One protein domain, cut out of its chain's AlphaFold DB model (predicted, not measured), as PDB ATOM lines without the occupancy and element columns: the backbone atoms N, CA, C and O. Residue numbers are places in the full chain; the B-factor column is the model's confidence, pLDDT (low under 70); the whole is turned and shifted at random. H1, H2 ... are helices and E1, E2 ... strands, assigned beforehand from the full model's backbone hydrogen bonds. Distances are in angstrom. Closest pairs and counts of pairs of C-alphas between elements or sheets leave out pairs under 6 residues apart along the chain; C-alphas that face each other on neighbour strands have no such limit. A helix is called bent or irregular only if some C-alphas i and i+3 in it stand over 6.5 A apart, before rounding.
ATOM      1  N   HIS A 137     139.506 178.001 183.247       88.62
ATOM      2  CA  HIS A 137     140.488 178.745 182.451       88.62
ATOM      3  C   HIS A 137     140.873 178.027 181.145       88.62
ATOM      4  O   HIS A 137     141.420 178.662 180.243       88.62
ATOM      5  N   MET A 138     140.487 176.753 180.959       90.38
ATOM      6  CA  MET A 138     140.494 176.132 179.627       90.38
ATOM      7  C   MET A 138     139.536 176.820 178.658       90.38
ATOM      8  O   MET A 138     139.837 176.871 177.469       90.38
ATOM      9  N   ASN A 139     138.432 177.404 179.131       81.81
ATOM     10  CA  ASN A 139     137.528 178.139 178.247       81.81
ATOM     11  C   ASN A 139     138.213 179.366 177.620       81.81
ATOM     12  O   ASN A 139     138.050 179.604 176.427       81.81
ATOM     13  N   ALA A 140     139.041 180.088 178.383       80.19
ATOM     14  CA  ALA A 140     139.823 181.207 177.853       80.19
ATOM     15  C   ALA A 140     140.766 180.750 176.726       80.19
ATOM     16  O   ALA A 140     140.830 181.378 175.670       80.19
ATOM     17  N   PHE A 141     141.434 179.605 176.906       86.69
ATOM     18  CA  PHE A 141     142.231 178.990 175.845       86.69
ATOM     19  C   PHE A 141     141.386 178.628 174.622       86.69
ATOM     20  O   PHE A 141     141.779 178.967 173.513       86.69
ATOM     21  N   LEU A 142     140.239 177.966 174.802       83.56
ATOM     22  CA  LEU A 142     139.389 177.542 173.685       83.56
ATOM     23  C   LEU A 142     138.894 178.738 172.864       83.56
ATOM     24  O   LEU A 142     138.948 178.690 171.636       83.56
ATOM     25  N   GLN A 143     138.492 179.823 173.528       78.88
ATOM     26  CA  GLN A 143     138.057 181.058 172.874       78.88
ATOM     27  C   GLN A 143     139.188 181.720 172.076       78.88
ATOM     28  O   GLN A 143     139.009 182.057 170.904       78.88
ATOM     29  N   VAL A 144     140.372 181.870 172.681       81.25
ATOM     30  CA  VAL A 144     141.544 182.449 172.003       81.25
ATOM     31  C   VAL A 144     141.988 181.568 170.836       81.25
ATOM     32  O   VAL A 144     142.231 182.066 169.740       81.25
ATOM     33  N   PHE A 145     142.051 180.256 171.047       81.31
ATOM     34  CA  PHE A 145     142.462 179.290 170.038       81.31
ATOM     35  C   PHE A 145     141.518 179.286 168.831       81.31
ATOM     36  O   PHE A 145     141.977 179.272 167.689       81.31
ATOM     37  N   GLU A 146     140.204 179.343 169.066       74.00
ATOM     38  CA  GLU A 146     139.205 179.433 167.999       74.00
ATOM     39  C   GLU A 146     139.369 180.715 167.169       74.00
ATOM     40  O   GLU A 146     139.273 180.663 165.937       74.00
ATOM     41  N   ARG A 147     139.683 181.847 167.812       72.75
ATOM     42  CA  ARG A 147     139.945 183.121 167.128       72.75
ATOM     43  C   ARG A 147     141.214 183.067 166.275       72.75
ATOM     44  O   ARG A 147     141.140 183.313 165.075       72.75
ATOM     45  N   GLU A 148     142.334 182.658 166.868       71.31
ATOM     46  CA  GLU A 148     143.634 182.532 166.189       71.31
ATOM     47  C   GLU A 148     143.542 181.644 164.944       71.31
ATOM     48  O   GLU A 148     144.009 181.991 163.858       71.31
ATOM     49  N   ILE A 149     142.877 180.495 165.062       68.75
ATOM     50  CA  ILE A 149     142.666 179.608 163.920       68.75
ATOM     51  C   ILE A 149     141.769 180.238 162.873       68.75
ATOM     52  O   ILE A 149     142.075 180.139 161.687       68.75
ATOM     53  N   THR A 150     140.680 180.885 163.274       66.62
ATOM     54  CA  THR A 150     139.797 181.549 162.314       66.62
ATOM     55  C   THR A 150     140.578 182.585 161.502       66.62
ATOM     56  O   THR A 150     140.446 182.612 160.277       66.62
ATOM     57  N   ASP A 151     141.476 183.337 162.137       66.62
ATOM     58  CA  ASP A 151     142.334 184.326 161.482       66.62
ATOM     59  C   ASP A 151     143.380 183.681 160.560       66.62
ATOM     60  O   ASP A 151     143.554 184.114 159.415       66.62
ATOM     61  N   ILE A 152     144.024 182.586 160.981       63.91
ATOM     62  CA  ILE A 152     144.947 181.812 160.132       63.91
ATOM     63  C   ILE A 152     144.220 181.275 158.896       63.91
ATOM     64  O   ILE A 152     144.725 181.394 157.773       63.91
ATOM     65  N   PHE A 153     143.025 180.708 159.079       62.38
ATOM     66  CA  PHE A 153     142.215 180.181 157.987       62.38
ATOM     67  C   PHE A 153     141.742 181.294 157.059       62.38
ATOM     68  O   PHE A 153     141.804 181.110 155.847       62.38
ATOM     69  N   GLN A 154     141.340 182.457 157.574       62.31
ATOM     70  CA  GLN A 154     140.990 183.619 156.752       62.31
ATOM     71  C   GLN A 154     142.199 184.168 155.985       62.31
ATOM     72  O   GLN A 154     142.108 184.427 154.785       62.31
ATOM     73  N   GLY A 155     143.363 184.281 156.626       60.31
ATOM     74  CA  GLY A 155     144.606 184.709 155.985       60.31
ATOM     75  C   GLY A 155     145.092 183.721 154.919       60.31
ATOM     76  O   GLY A 155     145.596 184.123 153.865       60.31
ATOM     77  N   PHE A 156     144.915 182.417 155.146       57.62
ATOM     78  CA  PHE A 156     145.116 181.394 154.123       57.62
ATOM     79  C   PHE A 156     144.079 181.520 153.000       57.62
ATOM     80  O   PHE A 156     144.472 181.522 151.836       57.62
ATOM     81  N   ALA A 157     142.795 181.726 153.323       56.50
ATOM     82  CA  ALA A 157     141.713 181.941 152.358       56.50
ATOM     83  C   ALA A 157     142.045 183.076 151.403       56.50
ATOM     84  O   ALA A 157     141.962 182.905 150.195       56.50
ATOM     85  N   ASN A 158     142.443 184.223 151.950       56.53
ATOM     86  CA  ASN A 158     142.700 185.442 151.198       56.53
ATOM     87  C   ASN A 158     143.916 185.274 150.276       56.53
ATOM     88  O   ASN A 158     143.855 185.642 149.102       56.53
ATOM     89  N   ARG A 159     144.985 184.620 150.757       55.84
ATOM     90  CA  ARG A 159     146.155 184.253 149.935       55.84
ATOM     91  C   ARG A 159     145.814 183.244 148.845       55.84
ATOM     92  O   ARG A 159     146.306 183.359 147.723       55.84
ATOM     93  N   LEU A 160     144.961 182.274 149.160       52.78
ATOM     94  CA  LEU A 160     144.479 181.299 148.198       52.78
ATOM     95  C   LEU A 160     143.603 181.986 147.148       52.78
ATOM     96  O   LEU A 160     143.795 181.713 145.970       52.78
ATOM     97  N   ASN A 161     142.717 182.911 147.553       52.81
ATOM     98  CA  ASN A 161     141.801 183.667 146.685       52.81
ATOM     99  C   ASN A 161     142.583 184.466 145.633       52.81
ATOM    100  O   ASN A 161     142.195 184.526 144.469       52.81
ATOM    101  N   HIS A 162     143.754 184.974 146.021       56.16
ATOM    102  CA  HIS A 162     144.667 185.679 145.129       56.16
ATOM    103  C   HIS A 162     145.383 184.764 144.106       56.16
ATOM    104  O   HIS A 162     145.865 185.245 143.081       56.16
ATOM    105  N   ARG A 163     145.427 183.439 144.339       51.56
ATOM    106  CA  ARG A 163     145.940 182.413 143.400       51.56
ATOM    107  C   ARG A 163     144.825 181.629 142.674       51.56
ATOM    108  O   ARG A 163     145.115 180.744 141.870       51.56
ATOM    109  N   LEU A 164     143.552 181.924 142.944       50.41
ATOM    110  CA  LEU A 164     142.426 180.975 142.848       50.41
ATOM    111  C   LEU A 164     141.656 180.929 141.518       50.41
ATOM    112  O   LEU A 164     140.549 180.398 141.494       50.41
ATOM    113  N   ASN A 165     142.212 181.403 140.401       53.28
ATOM    114  CA  ASN A 165     141.524 181.319 139.099       53.28
ATOM    115  C   ASN A 165     142.075 180.266 138.123       53.28
ATOM    116  O   ASN A 165     141.558 180.165 137.014       53.28
ATOM    117  N   ARG A 166     143.087 179.459 138.486       52.53
ATOM    118  CA  ARG A 166     143.756 178.568 137.508       52.53
ATOM    119  C   ARG A 166     143.828 177.068 137.821       52.53
ATOM    120  O   ARG A 166     144.271 176.332 136.945       52.53
ATOM    121  N   THR A 167     143.385 176.561 138.978       54.47
ATOM    122  CA  THR A 167     143.676 175.152 139.347       54.47
ATOM    123  C   THR A 167     142.451 174.378 139.887       54.47
ATOM    124  O   THR A 167     141.830 174.825 140.853       54.47
ATOM    125  N   PRO A 168     142.090 173.202 139.318       54.47
ATOM    126  CA  PRO A 168     140.862 172.459 139.654       54.47
ATOM    127  C   PRO A 168     140.741 171.989 141.113       54.47
ATOM    128  O   PRO A 168     139.664 172.108 141.698       54.47
ATOM    129  N   GLY A 169     141.830 171.512 141.730       55.97
ATOM    130  CA  GLY A 169     141.825 171.025 143.124       55.97
ATOM    131  C   GLY A 169     141.454 172.101 144.154       55.97
ATOM    132  O   GLY A 169     140.910 171.811 145.217       55.97
ATOM    133  N   VAL A 170     141.639 173.372 143.796       53.28
ATOM    134  CA  VAL A 170     141.380 174.527 144.664       53.28
ATOM    135  C   VAL A 170     139.881 174.856 144.736       53.28
ATOM    136  O   VAL A 170     139.423 175.485 145.685       53.28
ATOM    137  N   ARG A 171     139.075 174.354 143.788       52.88
ATOM    138  CA  ARG A 171     137.607 174.492 143.786       52.88
ATOM    139  C   ARG A 171     136.950 173.654 144.889       52.88
ATOM    140  O   ARG A 171     135.954 174.083 145.464       52.88
ATOM    141  N   VAL A 172     137.520 172.485 145.199       58.53
ATOM    142  CA  VAL A 172     137.085 171.627 146.317       58.53
ATOM    143  C   VAL A 172     137.392 172.312 147.646       58.53
ATOM    144  O   VAL A 172     136.508 172.424 148.493       58.53
ATOM    145  N   LEU A 173     138.600 172.868 147.781       52.78
ATOM    146  CA  LEU A 173     139.016 173.593 148.981       52.78
ATOM    147  C   LEU A 173     138.199 174.880 149.187       52.78
ATOM    148  O   LEU A 173     137.740 175.142 150.291       52.78
ATOM    149  N   LYS A 174     137.906 175.634 148.118       53.12
ATOM    150  CA  LYS A 174     137.032 176.820 148.159       53.12
ATOM    151  C   LYS A 174     135.607 176.489 148.629       53.12
ATOM    152  O   LYS A 174     135.072 177.214 149.459       53.12
ATOM    153  N   ARG A 175     135.017 175.372 148.175       58.50
ATOM    154  CA  ARG A 175     133.704 174.894 148.667       58.50
ATOM    155  C   ARG A 175     133.742 174.504 150.148       58.50
ATOM    156  O   ARG A 175     132.762 174.715 150.856       58.50
ATOM    157  N   LEU A 176     134.858 173.940 150.610       57.28
ATOM    158  CA  LEU A 176     135.120 173.663 152.028       57.28
ATOM    159  C   LEU A 176     135.162 174.967 152.844       57.28
ATOM    160  O   LEU A 176     134.494 175.069 153.867       57.28
ATOM    161  N   MET A 177     135.844 176.003 152.346       54.59
ATOM    162  CA  MET A 177     135.914 177.313 153.010       54.59
ATOM    163  C   MET A 177     134.576 178.063 153.020       54.59
ATOM    164  O   MET A 177     134.201 178.633 154.041       54.59
ATOM    165  N   GLU A 178     133.821 178.036 151.920       58.03
ATOM    166  CA  GLU A 178     132.474 178.622 151.858       58.03
ATOM    167  C   GLU A 178     131.486 177.895 152.793       58.03
ATOM    168  O   GLU A 178     130.625 178.539 153.390       58.03
ATOM    169  N   ARG A 179     131.658 176.580 153.022       55.62
ATOM    170  CA  ARG A 179     130.899 175.821 154.037       55.62
ATOM    171  C   ARG A 179     131.199 176.247 155.477       55.62
ATOM    172  O   ARG A 179     130.301 176.135 156.310       55.62
ATOM    173  N   ILE A 180     132.420 176.700 155.768       53.44
ATOM    174  CA  ILE A 180     132.818 177.209 157.092       53.44
ATOM    175  C   ILE A 180     132.296 178.640 157.276       53.44
ATOM    176  O   ILE A 180     131.702 178.953 158.302       53.44
ATOM    177  N   ARG A 181     132.430 179.493 156.251       50.19
ATOM    178  CA  ARG A 181     132.076 180.924 156.310       50.19
ATOM    179  C   ARG A 181     130.576 181.190 156.513       50.19
ATOM    180  O   ARG A 181     130.218 182.247 157.019       50.19
ATOM    181  N   GLY A 182     129.705 180.255 156.117       47.62
ATOM    182  CA  GLY A 182     128.245 180.395 156.218       47.62
ATOM    183  C   GLY A 182     127.584 179.743 157.440       47.62
ATOM    184  O   GLY A 182     126.369 179.856 157.591       47.62
ATOM    185  N   LYS A 183     128.321 179.031 158.305       47.06
ATOM    186  CA  LYS A 183     127.736 178.308 159.449       47.06
ATOM    187  C   LYS A 183     128.072 179.007 160.766       47.06
ATOM    188  O   LYS A 183     129.235 179.139 161.105       47.06
ATOM    189  N   ARG A 184     127.051 179.336 161.571       49.44
ATOM    190  CA  ARG A 184     127.170 179.812 162.974       49.44
ATOM    191  C   ARG A 184     127.763 178.769 163.954       49.44
ATOM    192  O   ARG A 184     127.597 178.905 165.160       49.44
ATOM    193  N   LYS A 185     128.370 177.683 163.466       55.88
ATOM    194  CA  LYS A 185     128.877 176.585 164.305       55.88
ATOM    195  C   LYS A 185     130.348 176.820 164.634       55.88
ATOM    196  O   LYS A 185     131.079 177.308 163.778       55.88
ATOM    197  N   SER A 186     130.765 176.434 165.841       60.09
ATOM    198  CA  SER A 186     132.168 176.528 166.262       60.09
ATOM    199  C   SER A 186     133.073 175.737 165.316       60.09
ATOM    200  O   SER A 186     132.707 174.638 164.883       60.09
ATOM    201  N   VAL A 187     134.271 176.255 165.032       59.16
ATOM    202  CA  VAL A 187     135.270 175.574 164.189       59.16
ATOM    203  C   VAL A 187     135.590 174.181 164.739       59.16
ATOM    204  O   VAL A 187     135.765 173.243 163.963       59.16
ATOM    205  N   LEU A 188     135.562 174.017 166.065       58.06
ATOM    206  CA  LEU A 188     135.771 172.741 166.751       58.06
ATOM    207  C   LEU A 188     134.706 171.707 166.362       58.06
ATOM    208  O   LEU A 188     135.037 170.613 165.913       58.06
ATOM    209  N   THR A 189     133.427 172.091 166.415       60.16
ATOM    210  CA  THR A 189     132.314 171.206 166.021       60.16
ATOM    211  C   THR A 189     132.311 170.872 164.528       60.16
ATOM    212  O   THR A 189     131.784 169.838 164.112       60.16
ATOM    213  N   ILE A 190     132.878 171.745 163.689       58.16
ATOM    214  CA  ILE A 190     133.044 171.470 162.259       58.16
ATOM    215  C   ILE A 190     134.198 170.484 162.056       58.16
ATOM    216  O   ILE A 190     134.045 169.540 161.285       58.16
ATOM    217  N   ALA A 191     135.314 170.668 162.767       58.19
ATOM    218  CA  ALA A 191     136.494 169.814 162.665       58.19
ATOM    219  C   ALA A 191     136.230 168.365 163.100       58.19
ATOM    220  O   ALA A 191     136.760 167.448 162.481       58.19
ATOM    221  N   GLU A 192     135.369 168.141 164.096       59.97
ATOM    222  CA  GLU A 192     134.946 166.788 164.498       59.97
ATOM    223  C   GLU A 192     134.207 166.028 163.387       59.97
ATOM    224  O   GLU A 192     134.299 164.808 163.300       59.97
ATOM    225  N   ASN A 193     133.487 166.745 162.521       61.66
ATOM    226  CA  ASN A 193     132.621 166.154 161.499       61.66
ATOM    227  C   ASN A 193     133.223 166.197 160.082       61.66
ATOM    228  O   ASN A 193     132.604 165.693 159.143       61.66
ATOM    229  N   ASP A 194     134.398 166.811 159.902       61.03
ATOM    230  CA  ASP A 194     135.046 166.986 158.601       61.03
ATOM    231  C   ASP A 194     136.468 166.388 158.600       61.03
ATOM    232  O   ASP A 194     137.383 166.942 159.219       61.03
ATOM    233  N   PRO A 195     136.701 165.292 157.852       62.50
ATOM    234  CA  PRO A 195     138.009 164.645 157.765       62.50
ATOM    235  C   PRO A 195     139.138 165.582 157.308       62.50
ATOM    236  O   PRO A 195     140.290 165.395 157.704       62.50
ATOM    237  N   GLY A 196     138.823 166.608 156.505       58.16
ATOM    238  CA  GLY A 196     139.791 167.582 155.994       58.16
ATOM    239  C   GLY A 196     140.264 168.604 157.032       58.16
ATOM    240  O   GLY A 196     141.286 169.255 156.822       58.16
ATOM    241  N   LEU A 197     139.555 168.729 158.157       63.44
ATOM    242  CA  LEU A 197     139.869 169.642 159.261       63.44
ATOM    243  C   LEU A 197     140.468 168.913 160.476       63.44
ATOM    244  O   LEU A 197     140.801 169.555 161.465       63.44
ATOM    245  N   SER A 198     140.702 167.601 160.390       66.38
ATOM    246  CA  SER A 198     141.351 166.787 161.434       66.38
ATOM    247  C   SER A 198     142.708 167.338 161.905       66.38
ATOM    248  O   SER A 198     143.053 167.230 163.084       66.38
ATOM    249  N   LEU A 199     143.454 168.014 161.023       68.62
ATOM    250  CA  LEU A 199     144.712 168.686 161.360       68.62
ATOM    251  C   LEU A 199     144.539 169.766 162.447       68.62
ATOM    252  O   LEU A 199     145.459 169.991 163.235       68.62
ATOM    253  N   LEU A 200     143.370 170.412 162.528       69.81
ATOM    254  CA  LEU A 200     143.056 171.378 163.585       69.81
ATOM    255  C   LEU A 200     142.995 170.724 164.958       69.81
ATOM    256  O   LEU A 200     143.519 171.283 165.915       69.81
ATOM    257  N   LEU A 201     142.398 169.535 165.050       72.38
ATOM    258  CA  LEU A 201     142.288 168.795 166.306       72.38
ATOM    259  C   LEU A 201     143.667 168.350 166.810       72.38
ATOM    260  O   LEU A 201     143.921 168.371 168.012       72.38
ATOM    261  N   VAL A 202     144.593 168.030 165.898       79.00
ATOM    262  CA  VAL A 202     145.994 167.741 166.250       79.00
ATOM    263  C   VAL A 202     146.670 168.971 166.860       79.00
ATOM    264  O   VAL A 202     147.275 168.871 167.927       79.00
ATOM    265  N   HIS A 203     146.532 170.141 166.226       80.62
ATOM    266  CA  HIS A 203     147.092 171.391 166.751       80.62
ATOM    267  C   HIS A 203     146.431 171.809 168.067       80.62
ATOM    268  O   HIS A 203     147.129 172.270 168.969       80.62
ATOM    269  N   LEU A 204     145.115 171.623 168.198       83.19
ATOM    270  CA  LEU A 204     144.375 171.874 169.432       83.19
ATOM    271  C   LEU A 204     144.958 171.045 170.562       83.19
ATOM    272  O   LEU A 204     145.385 171.604 171.565       83.19
ATOM    273  N   ASN A 205     145.029 169.727 170.376       85.12
ATOM    274  CA  ASN A 205     145.503 168.820 171.407       85.12
ATOM    275  C   ASN A 205     146.963 169.118 171.789       85.12
ATOM    276  O   ASN A 205     147.291 169.169 172.968       85.12
ATOM    277  N   ALA A 206     147.836 169.391 170.813       87.44
ATOM    278  CA  ALA A 206     149.233 169.739 171.080       87.44
ATOM    279  C   ALA A 206     149.378 171.036 171.900       87.44
ATOM    280  O   ALA A 206     150.120 171.065 172.882       87.44
ATOM    281  N   ASN A 207     148.655 172.100 171.532       88.31
ATOM    282  CA  ASN A 207     148.716 173.370 172.260       88.31
ATOM    283  C   ASN A 207     148.036 173.279 173.629       88.31
ATOM    284  O   ASN A 207     148.541 173.837 174.594       88.31
ATOM    285  N   LEU A 208     146.944 172.524 173.741       90.06
ATOM    286  CA  LEU A 208     146.257 172.275 175.003       90.06
ATOM    287  C   LEU A 208     147.185 171.543 175.987       90.06
ATOM    288  O   LEU A 208     147.315 171.966 177.134       90.06
ATOM    289  N   LYS A 209     147.919 170.520 175.528       90.88
ATOM    290  CA  LYS A 209     148.955 169.848 176.330       90.88
ATOM    291  C   LYS A 209     150.068 170.801 176.762       90.88
ATOM    292  O   LYS A 209     150.497 170.741 177.909       90.88
ATOM    293  N   ALA A 210     150.521 171.682 175.873       91.19
ATOM    294  CA  ALA A 210     151.579 172.641 176.184       91.19
ATOM    295  C   ALA A 210     151.137 173.718 177.193       91.19
ATOM    296  O   ALA A 210     151.915 174.099 178.060       91.19
ATOM    297  N   VAL A 211     149.897 174.208 177.089       92.81
ATOM    298  CA  VAL A 211     149.362 175.272 177.953       92.81
ATOM    299  C   VAL A 211     148.993 174.743 179.341       92.81
ATOM    300  O   VAL A 211     149.289 175.401 180.336       92.81
ATOM    301  N   PHE A 212     148.387 173.554 179.420       93.44
ATOM    302  CA  PHE A 212     147.825 172.989 180.656       93.44
ATOM    303  C   PHE A 212     148.608 171.790 181.212       93.44
ATOM    304  O   PHE A 212     148.072 171.040 182.023       93.44
ATOM    305  N   ASN A 213     149.863 171.602 180.791       89.56
ATOM    306  CA  ASN A 213     150.752 170.529 181.258       89.56
ATOM    307  C   ASN A 213     150.164 169.112 181.088       89.56
ATOM    308  O   ASN A 213     150.128 168.329 182.032       89.56
ATOM    309  N   ASP A 214     149.721 168.792 179.871       88.69
ATOM    310  CA  ASP A 214     149.127 167.497 179.494       88.69
ATOM    311  C   ASP A 214     147.921 167.088 180.371       88.69
ATOM    312  O   ASP A 214     147.971 166.100 181.111       88.69
ATOM    313  N   PRO A 215     146.808 167.849 180.322       89.38
ATOM    314  CA  PRO A 215     145.669 167.591 181.189       89.38
ATOM    315  C   PRO A 215     144.980 166.278 180.805       89.38
ATOM    316  O   PRO A 215     144.676 166.017 179.640       89.38
ATOM    317  N   ARG A 233     148.061 176.880 188.326       95.19
ATOM    318  CA  ARG A 233     149.093 177.332 187.383       95.19
ATOM    319  C   ARG A 233     148.939 176.711 185.994       95.19
ATOM    320  O   ARG A 233     148.731 175.508 185.864       95.19
ATOM    321  N   PHE A 234     149.146 177.519 184.960       95.12
ATOM    322  CA  PHE A 234     149.185 177.130 183.550       95.12
ATOM    323  C   PHE A 234     150.166 178.039 182.782       95.12
ATOM    324  O   PHE A 234     150.725 178.975 183.352       95.12
ATOM    325  N   CYS A 235     150.444 177.758 181.508       94.44
ATOM    326  CA  CYS A 235     151.422 178.518 180.711       94.44
ATOM    327  C   CYS A 235     152.850 178.545 181.308       94.44
ATOM    328  O   CYS A 235     153.517 179.573 181.270       94.44
ATOM    329  N   ILE A 236     153.334 177.438 181.885       93.19
ATOM    330  CA  ILE A 236     154.589 177.439 182.667       93.19
ATOM    331  C   ILE A 236     155.836 177.599 181.786       93.19
ATOM    332  O   ILE A 236     156.677 178.441 182.061       93.19
ATOM    333  N   ASN A 237     155.962 176.798 180.725       87.81
ATOM    334  CA  ASN A 237     157.137 176.784 179.843       87.81
ATOM    335  C   ASN A 237     156.707 176.690 178.373       87.81
ATOM    336  O   ASN A 237     157.120 175.801 177.627       87.81
ATOM    337  N   THR A 238     155.796 177.569 177.961       88.81
ATOM    338  CA  THR A 238     155.201 177.517 176.621       88.81
ATOM    339  C   THR A 238     156.096 178.147 175.560       88.81
ATOM    340  O   THR A 238     156.665 179.216 175.774       88.81
ATOM    341  N   ASN A 239     156.133 177.531 174.375       86.44
ATOM    342  CA  ASN A 239     156.868 177.994 173.195       86.44
ATOM    343  C   ASN A 239     155.952 178.057 171.961       86.44
ATOM    344  O   ASN A 239     154.872 177.466 171.944       86.44
ATOM    345  N   GLY A 240     156.390 178.761 170.912       86.62
ATOM    346  CA  GLY A 240     155.673 178.830 169.633       86.62
ATOM    347  C   GLY A 240     154.233 179.336 169.780       86.62
ATOM    348  O   GLY A 240     153.994 180.354 170.430       86.62
ATOM    349  N   ILE A 241     153.277 178.607 169.194       82.38
ATOM    350  CA  ILE A 241     151.847 178.963 169.198       82.38
ATOM    351  C   ILE A 241     151.278 178.980 170.624       82.38
ATOM    352  O   ILE A 241     150.546 179.900 170.971       82.38
ATOM    353  N   ALA A 242     151.673 178.037 171.484       86.88
ATOM    354  CA  ALA A 242     151.219 178.007 172.875       86.88
ATOM    355  C   ALA A 242     151.615 179.285 173.632       86.88
ATOM    356  O   ALA A 242     150.810 179.820 174.387       86.88
ATOM    357  N   LYS A 243     152.819 179.823 173.378       89.00
ATOM    358  CA  LYS A 243     153.263 181.095 173.973       89.00
ATOM    359  C   LYS A 243     152.445 182.282 173.466       89.00
ATOM    360  O   LYS A 243     152.079 183.143 174.259       89.00
ATOM    361  N   ALA A 244     152.143 182.320 172.166       86.62
ATOM    362  CA  ALA A 244     151.288 183.358 171.589       86.62
ATOM    363  C   ALA A 244     149.879 183.329 172.207       86.62
ATOM    364  O   ALA A 244     149.377 184.365 172.627       86.62
ATOM    365  N   ILE A 245     149.297 182.137 172.371       88.56
ATOM    366  CA  ILE A 245     148.000 181.958 173.038       88.56
ATOM    367  C   ILE A 245     148.056 182.438 174.493       88.56
ATOM    368  O   ILE A 245     147.178 183.180 174.917       88.56
ATOM    369  N   CYS A 246     149.089 182.067 175.255       92.00
ATOM    370  CA  CYS A 246     149.253 182.521 176.639       92.00
ATOM    371  C   CYS A 246     149.372 184.047 176.748       92.00
ATOM    372  O   CYS A 246     148.732 184.647 177.612       92.00
ATOM    373  N   ASN A 247     150.122 184.686 175.845       90.50
ATOM    374  CA  ASN A 247     150.196 186.147 175.777       90.50
ATOM    375  C   ASN A 247     148.826 186.761 175.476       90.50
ATOM    376  O   ASN A 247     148.435 187.729 176.117       90.50
ATOM    377  N   GLN A 248     148.062 186.163 174.565       88.38
ATOM    378  CA  GLN A 248     146.742 186.665 174.213       88.38
ATOM    379  C   GLN A 248     145.716 186.484 175.343       88.38
ATOM    380  O   GLN A 248     144.883 187.362 175.555       88.38
ATOM    381  N   ILE A 249     145.792 185.379 176.096       88.88
ATOM    382  CA  ILE A 249     144.995 185.164 177.316       88.88
ATOM    383  C   ILE A 249     145.342 186.228 178.363       88.88
ATOM    384  O   ILE A 249     144.444 186.807 178.969       88.88
ATOM    385  N   LYS A 250     146.638 186.510 178.554       89.56
ATOM    386  CA  LYS A 250     147.120 187.570 179.448       89.56
ATOM    387  C   LYS A 250     146.584 188.943 179.028       89.56
ATOM    388  O   LYS A 250     146.071 189.676 179.867       89.56
ATOM    389  N   GLU A 251     146.662 189.275 177.742       87.12
ATOM    390  CA  GLU A 251     146.146 190.531 177.182       87.12
ATOM    391  C   GLU A 251     144.619 190.649 177.255       87.12
ATOM    392  O   GLU A 251     144.104 191.762 177.328       87.12
ATOM    393  N   GLY A 252     143.893 189.524 177.298       80.25
ATOM    394  CA  GLY A 252     142.445 189.500 177.539       80.25
ATOM    395  C   GLY A 252     142.039 190.098 178.892       80.25
ATOM    396  O   GLY A 252     140.887 190.481 179.081       80.25
ATOM    397  N   GLY A 253     142.976 190.224 179.840       79.62
ATOM    398  CA  GLY A 253     142.788 191.041 181.042       79.62
ATOM    399  C   GLY A 253     141.729 190.517 182.015       79.62
ATOM    400  O   GLY A 253     141.138 191.303 182.758       79.62
ATOM    401  N   SER A 254     141.462 189.206 182.028       84.81
ATOM    402  CA  SER A 254     140.525 188.615 182.991       84.81
ATOM    403  C   SER A 254     140.996 188.854 184.423       84.81
ATOM    404  O   SER A 254     142.105 188.468 184.787       84.81
ATOM    405  N   LYS A 255     140.110 189.373 185.283       85.81
ATOM    406  CA  LYS A 255     140.396 189.553 186.719       85.81
ATOM    407  C   LYS A 255     140.736 188.234 187.433       85.81
ATOM    408  O   LYS A 255     141.362 188.244 188.480       85.81
ATOM    409  N   THR A 256     140.338 187.085 186.888       90.31
ATOM    410  CA  THR A 256     140.583 185.765 187.505       90.31
ATOM    411  C   THR A 256     141.925 185.134 187.130       90.31
ATOM    412  O   THR A 256     142.271 184.080 187.662       90.31
ATOM    413  N   ILE A 257     142.689 185.758 186.227       92.25
ATOM    414  CA  ILE A 257     143.975 185.251 185.739       92.25
ATOM    415  C   ILE A 257     145.060 186.277 186.059       92.25
ATOM    416  O   ILE A 257     144.953 187.441 185.684       92.25
ATOM    417  N   ARG A 258     146.131 185.838 186.725       92.62
ATOM    418  CA  ARG A 258     147.292 186.680 187.047       92.62
ATOM    419  C   ARG A 258     148.580 186.088 186.501       92.62
ATOM    420  O   ARG A 258     148.724 184.871 186.420       92.62
ATOM    421  N   GLU A 259     149.526 186.957 186.178       94.12
ATOM    422  CA  GLU A 259     150.894 186.570 185.844       94.12
ATOM    423  C   GLU A 259     151.718 186.380 187.126       94.12
ATOM    424  O   GLU A 259     151.611 187.152 188.082       94.12
ATOM    425  N   LEU A 260     152.517 185.317 187.153       94.44
ATOM    426  CA  LEU A 260     153.477 185.017 188.208       94.44
ATOM    427  C   LEU A 260     154.861 185.566 187.848       94.44
ATOM    428  O   LEU A 260     155.143 185.909 186.703       94.44
ATOM    429  N   SER A 261     155.757 185.623 188.832       92.94
ATOM    430  CA  SER A 261     157.112 186.164 188.660       92.94
ATOM    431  C   SER A 261     157.961 185.424 187.620       92.94
ATOM    432  O   SER A 261     158.891 186.008 187.073       92.94
ATOM    433  N   ASP A 262     157.650 184.160 187.333       92.81
ATOM    434  CA  ASP A 262     158.316 183.355 186.307       92.81
ATOM    435  C   ASP A 262     157.662 183.459 184.916       92.81
ATOM    436  O   ASP A 262     158.053 182.744 183.995       92.81
ATOM    437  N   GLY A 263     156.675 184.345 184.747       90.69
ATOM    438  CA  GLY A 263     155.935 184.546 183.498       90.69
ATOM    439  C   GLY A 263     154.819 183.528 183.253       90.69
ATOM    440  O   GLY A 263     154.100 183.645 182.261       90.69
ATOM    441  N   SER A 264     154.642 182.546 184.144       94.94
ATOM    442  CA  SER A 264     153.497 181.634 184.083       94.94
ATOM    443  C   SER A 264     152.205 182.325 184.516       94.94
ATOM    444  O   SER A 264     152.225 183.368 185.171       94.94
ATOM    445  N   LEU A 265     151.061 181.752 184.150       95.69
ATOM    446  CA  LEU A 265     149.750 182.281 184.513       95.69
ATOM    447  C   LEU A 265     149.125 181.436 185.626       95.69
ATOM    448  O   LEU A 265     149.358 180.232 185.718       95.69
ATOM    449  N   ALA A 266     148.309 182.060 186.470       95.81
ATOM    450  CA  ALA A 266     147.570 181.384 187.529       95.81
ATOM    451  C   ALA A 266     146.104 181.825 187.533       95.81
ATOM    452  O   ALA A 266     145.815 183.023 187.556       95.81
ATOM    453  N   PHE A 267     145.190 180.856 187.523       95.25
ATOM    454  CA  PHE A 267     143.748 181.089 187.593       95.25
ATOM    455  C   PHE A 267     143.217 180.894 189.014       95.25
ATOM    456  O   PHE A 267     143.448 179.845 189.606       95.25
ATOM    457  N   SER A 268     142.441 181.850 189.524       95.25
ATOM    458  CA  SER A 268     141.727 181.746 190.808       95.25
ATOM    459  C   SER A 268     140.471 182.616 190.815       95.25
ATOM    460  O   SER A 268     140.431 183.671 190.180       95.25
TER     461      SER A 268
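AT A GLANCE: This is residues 137 to 215 and 233 to 268 of the 417 residues of the protein "Sensory neuron membrane protein 2" of Bactrocera latifrons (UniProt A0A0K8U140). A small hairpin of strands E1 and E2 sits at one end of a long, loose helical body, next to H5, and the long helix H1 runs from that end toward the other. There the printed part turns and comes back through H2, H3 and H4, with H4 meeting H5 near the hairpin's end. The 115 printed residues, mostly helix in class, hold H1, H2, H3, H4, H5, E1 and E2 in that order, the two strands antiparallel. The radius of gyration of the C-alphas is 16.6 A, and the spans are 53 by 27 by 22 A.

IN THESE COORDINATES: E1 is residues 257 to 259 and E2 265 to 267, where C-alpha 267 lies at (143.748, 181.089, 187.593). H5 is residues 240 to 251, 16.9 A. H1, residues 137 to 161, runs 36.1 A from C-alpha 137 at (140.488, 178.745, 182.451). H2 is residues 169 to 181, 19.2 A; H3, 187 to 193; H4, 195 to 212, 26.3 A and irregular, with C-alphas 196 and 199 7.4 A apart.

HOW THE PARTS SIT: In the hairpin E1 and E2, N 258 and O 266 are 3.0 A apart, within hydrogen-bond range. H5 touches H1 at a steep tilt of 62 degrees, closest at C-alphas Ile 249 and Ala 140, 6.5 A. H4 touches H5 at C-alphas Asn 207 and Ala 242, 5.3 A, and H3 at Leu 197 and Ala 191, 4.8 A. H3 only just touches H1, with 3 pairs of C-alphas within 8 A, closest at Val 187 and Glu 146, 6.7 A. H2 is close to H1 but not clearly touching, 7.4 A between C-alphas Met 177 and Ala 157. Every O i to N i+4 pair is within range in H1 and H5, against 8 of 9 in H2, 2 of 3 in H3 and 11 of 14 in H4.

THE WHOLE: C-alphas Arg 166 and Ser 268, the farthest apart, are 53.4 A apart. Residues 216 to 232 are not printed, a gap of 12.0 A between C-alphas 215 and 233. Of the links printed whole, none is long. Residues 149 to 200 are under pLDDT 70.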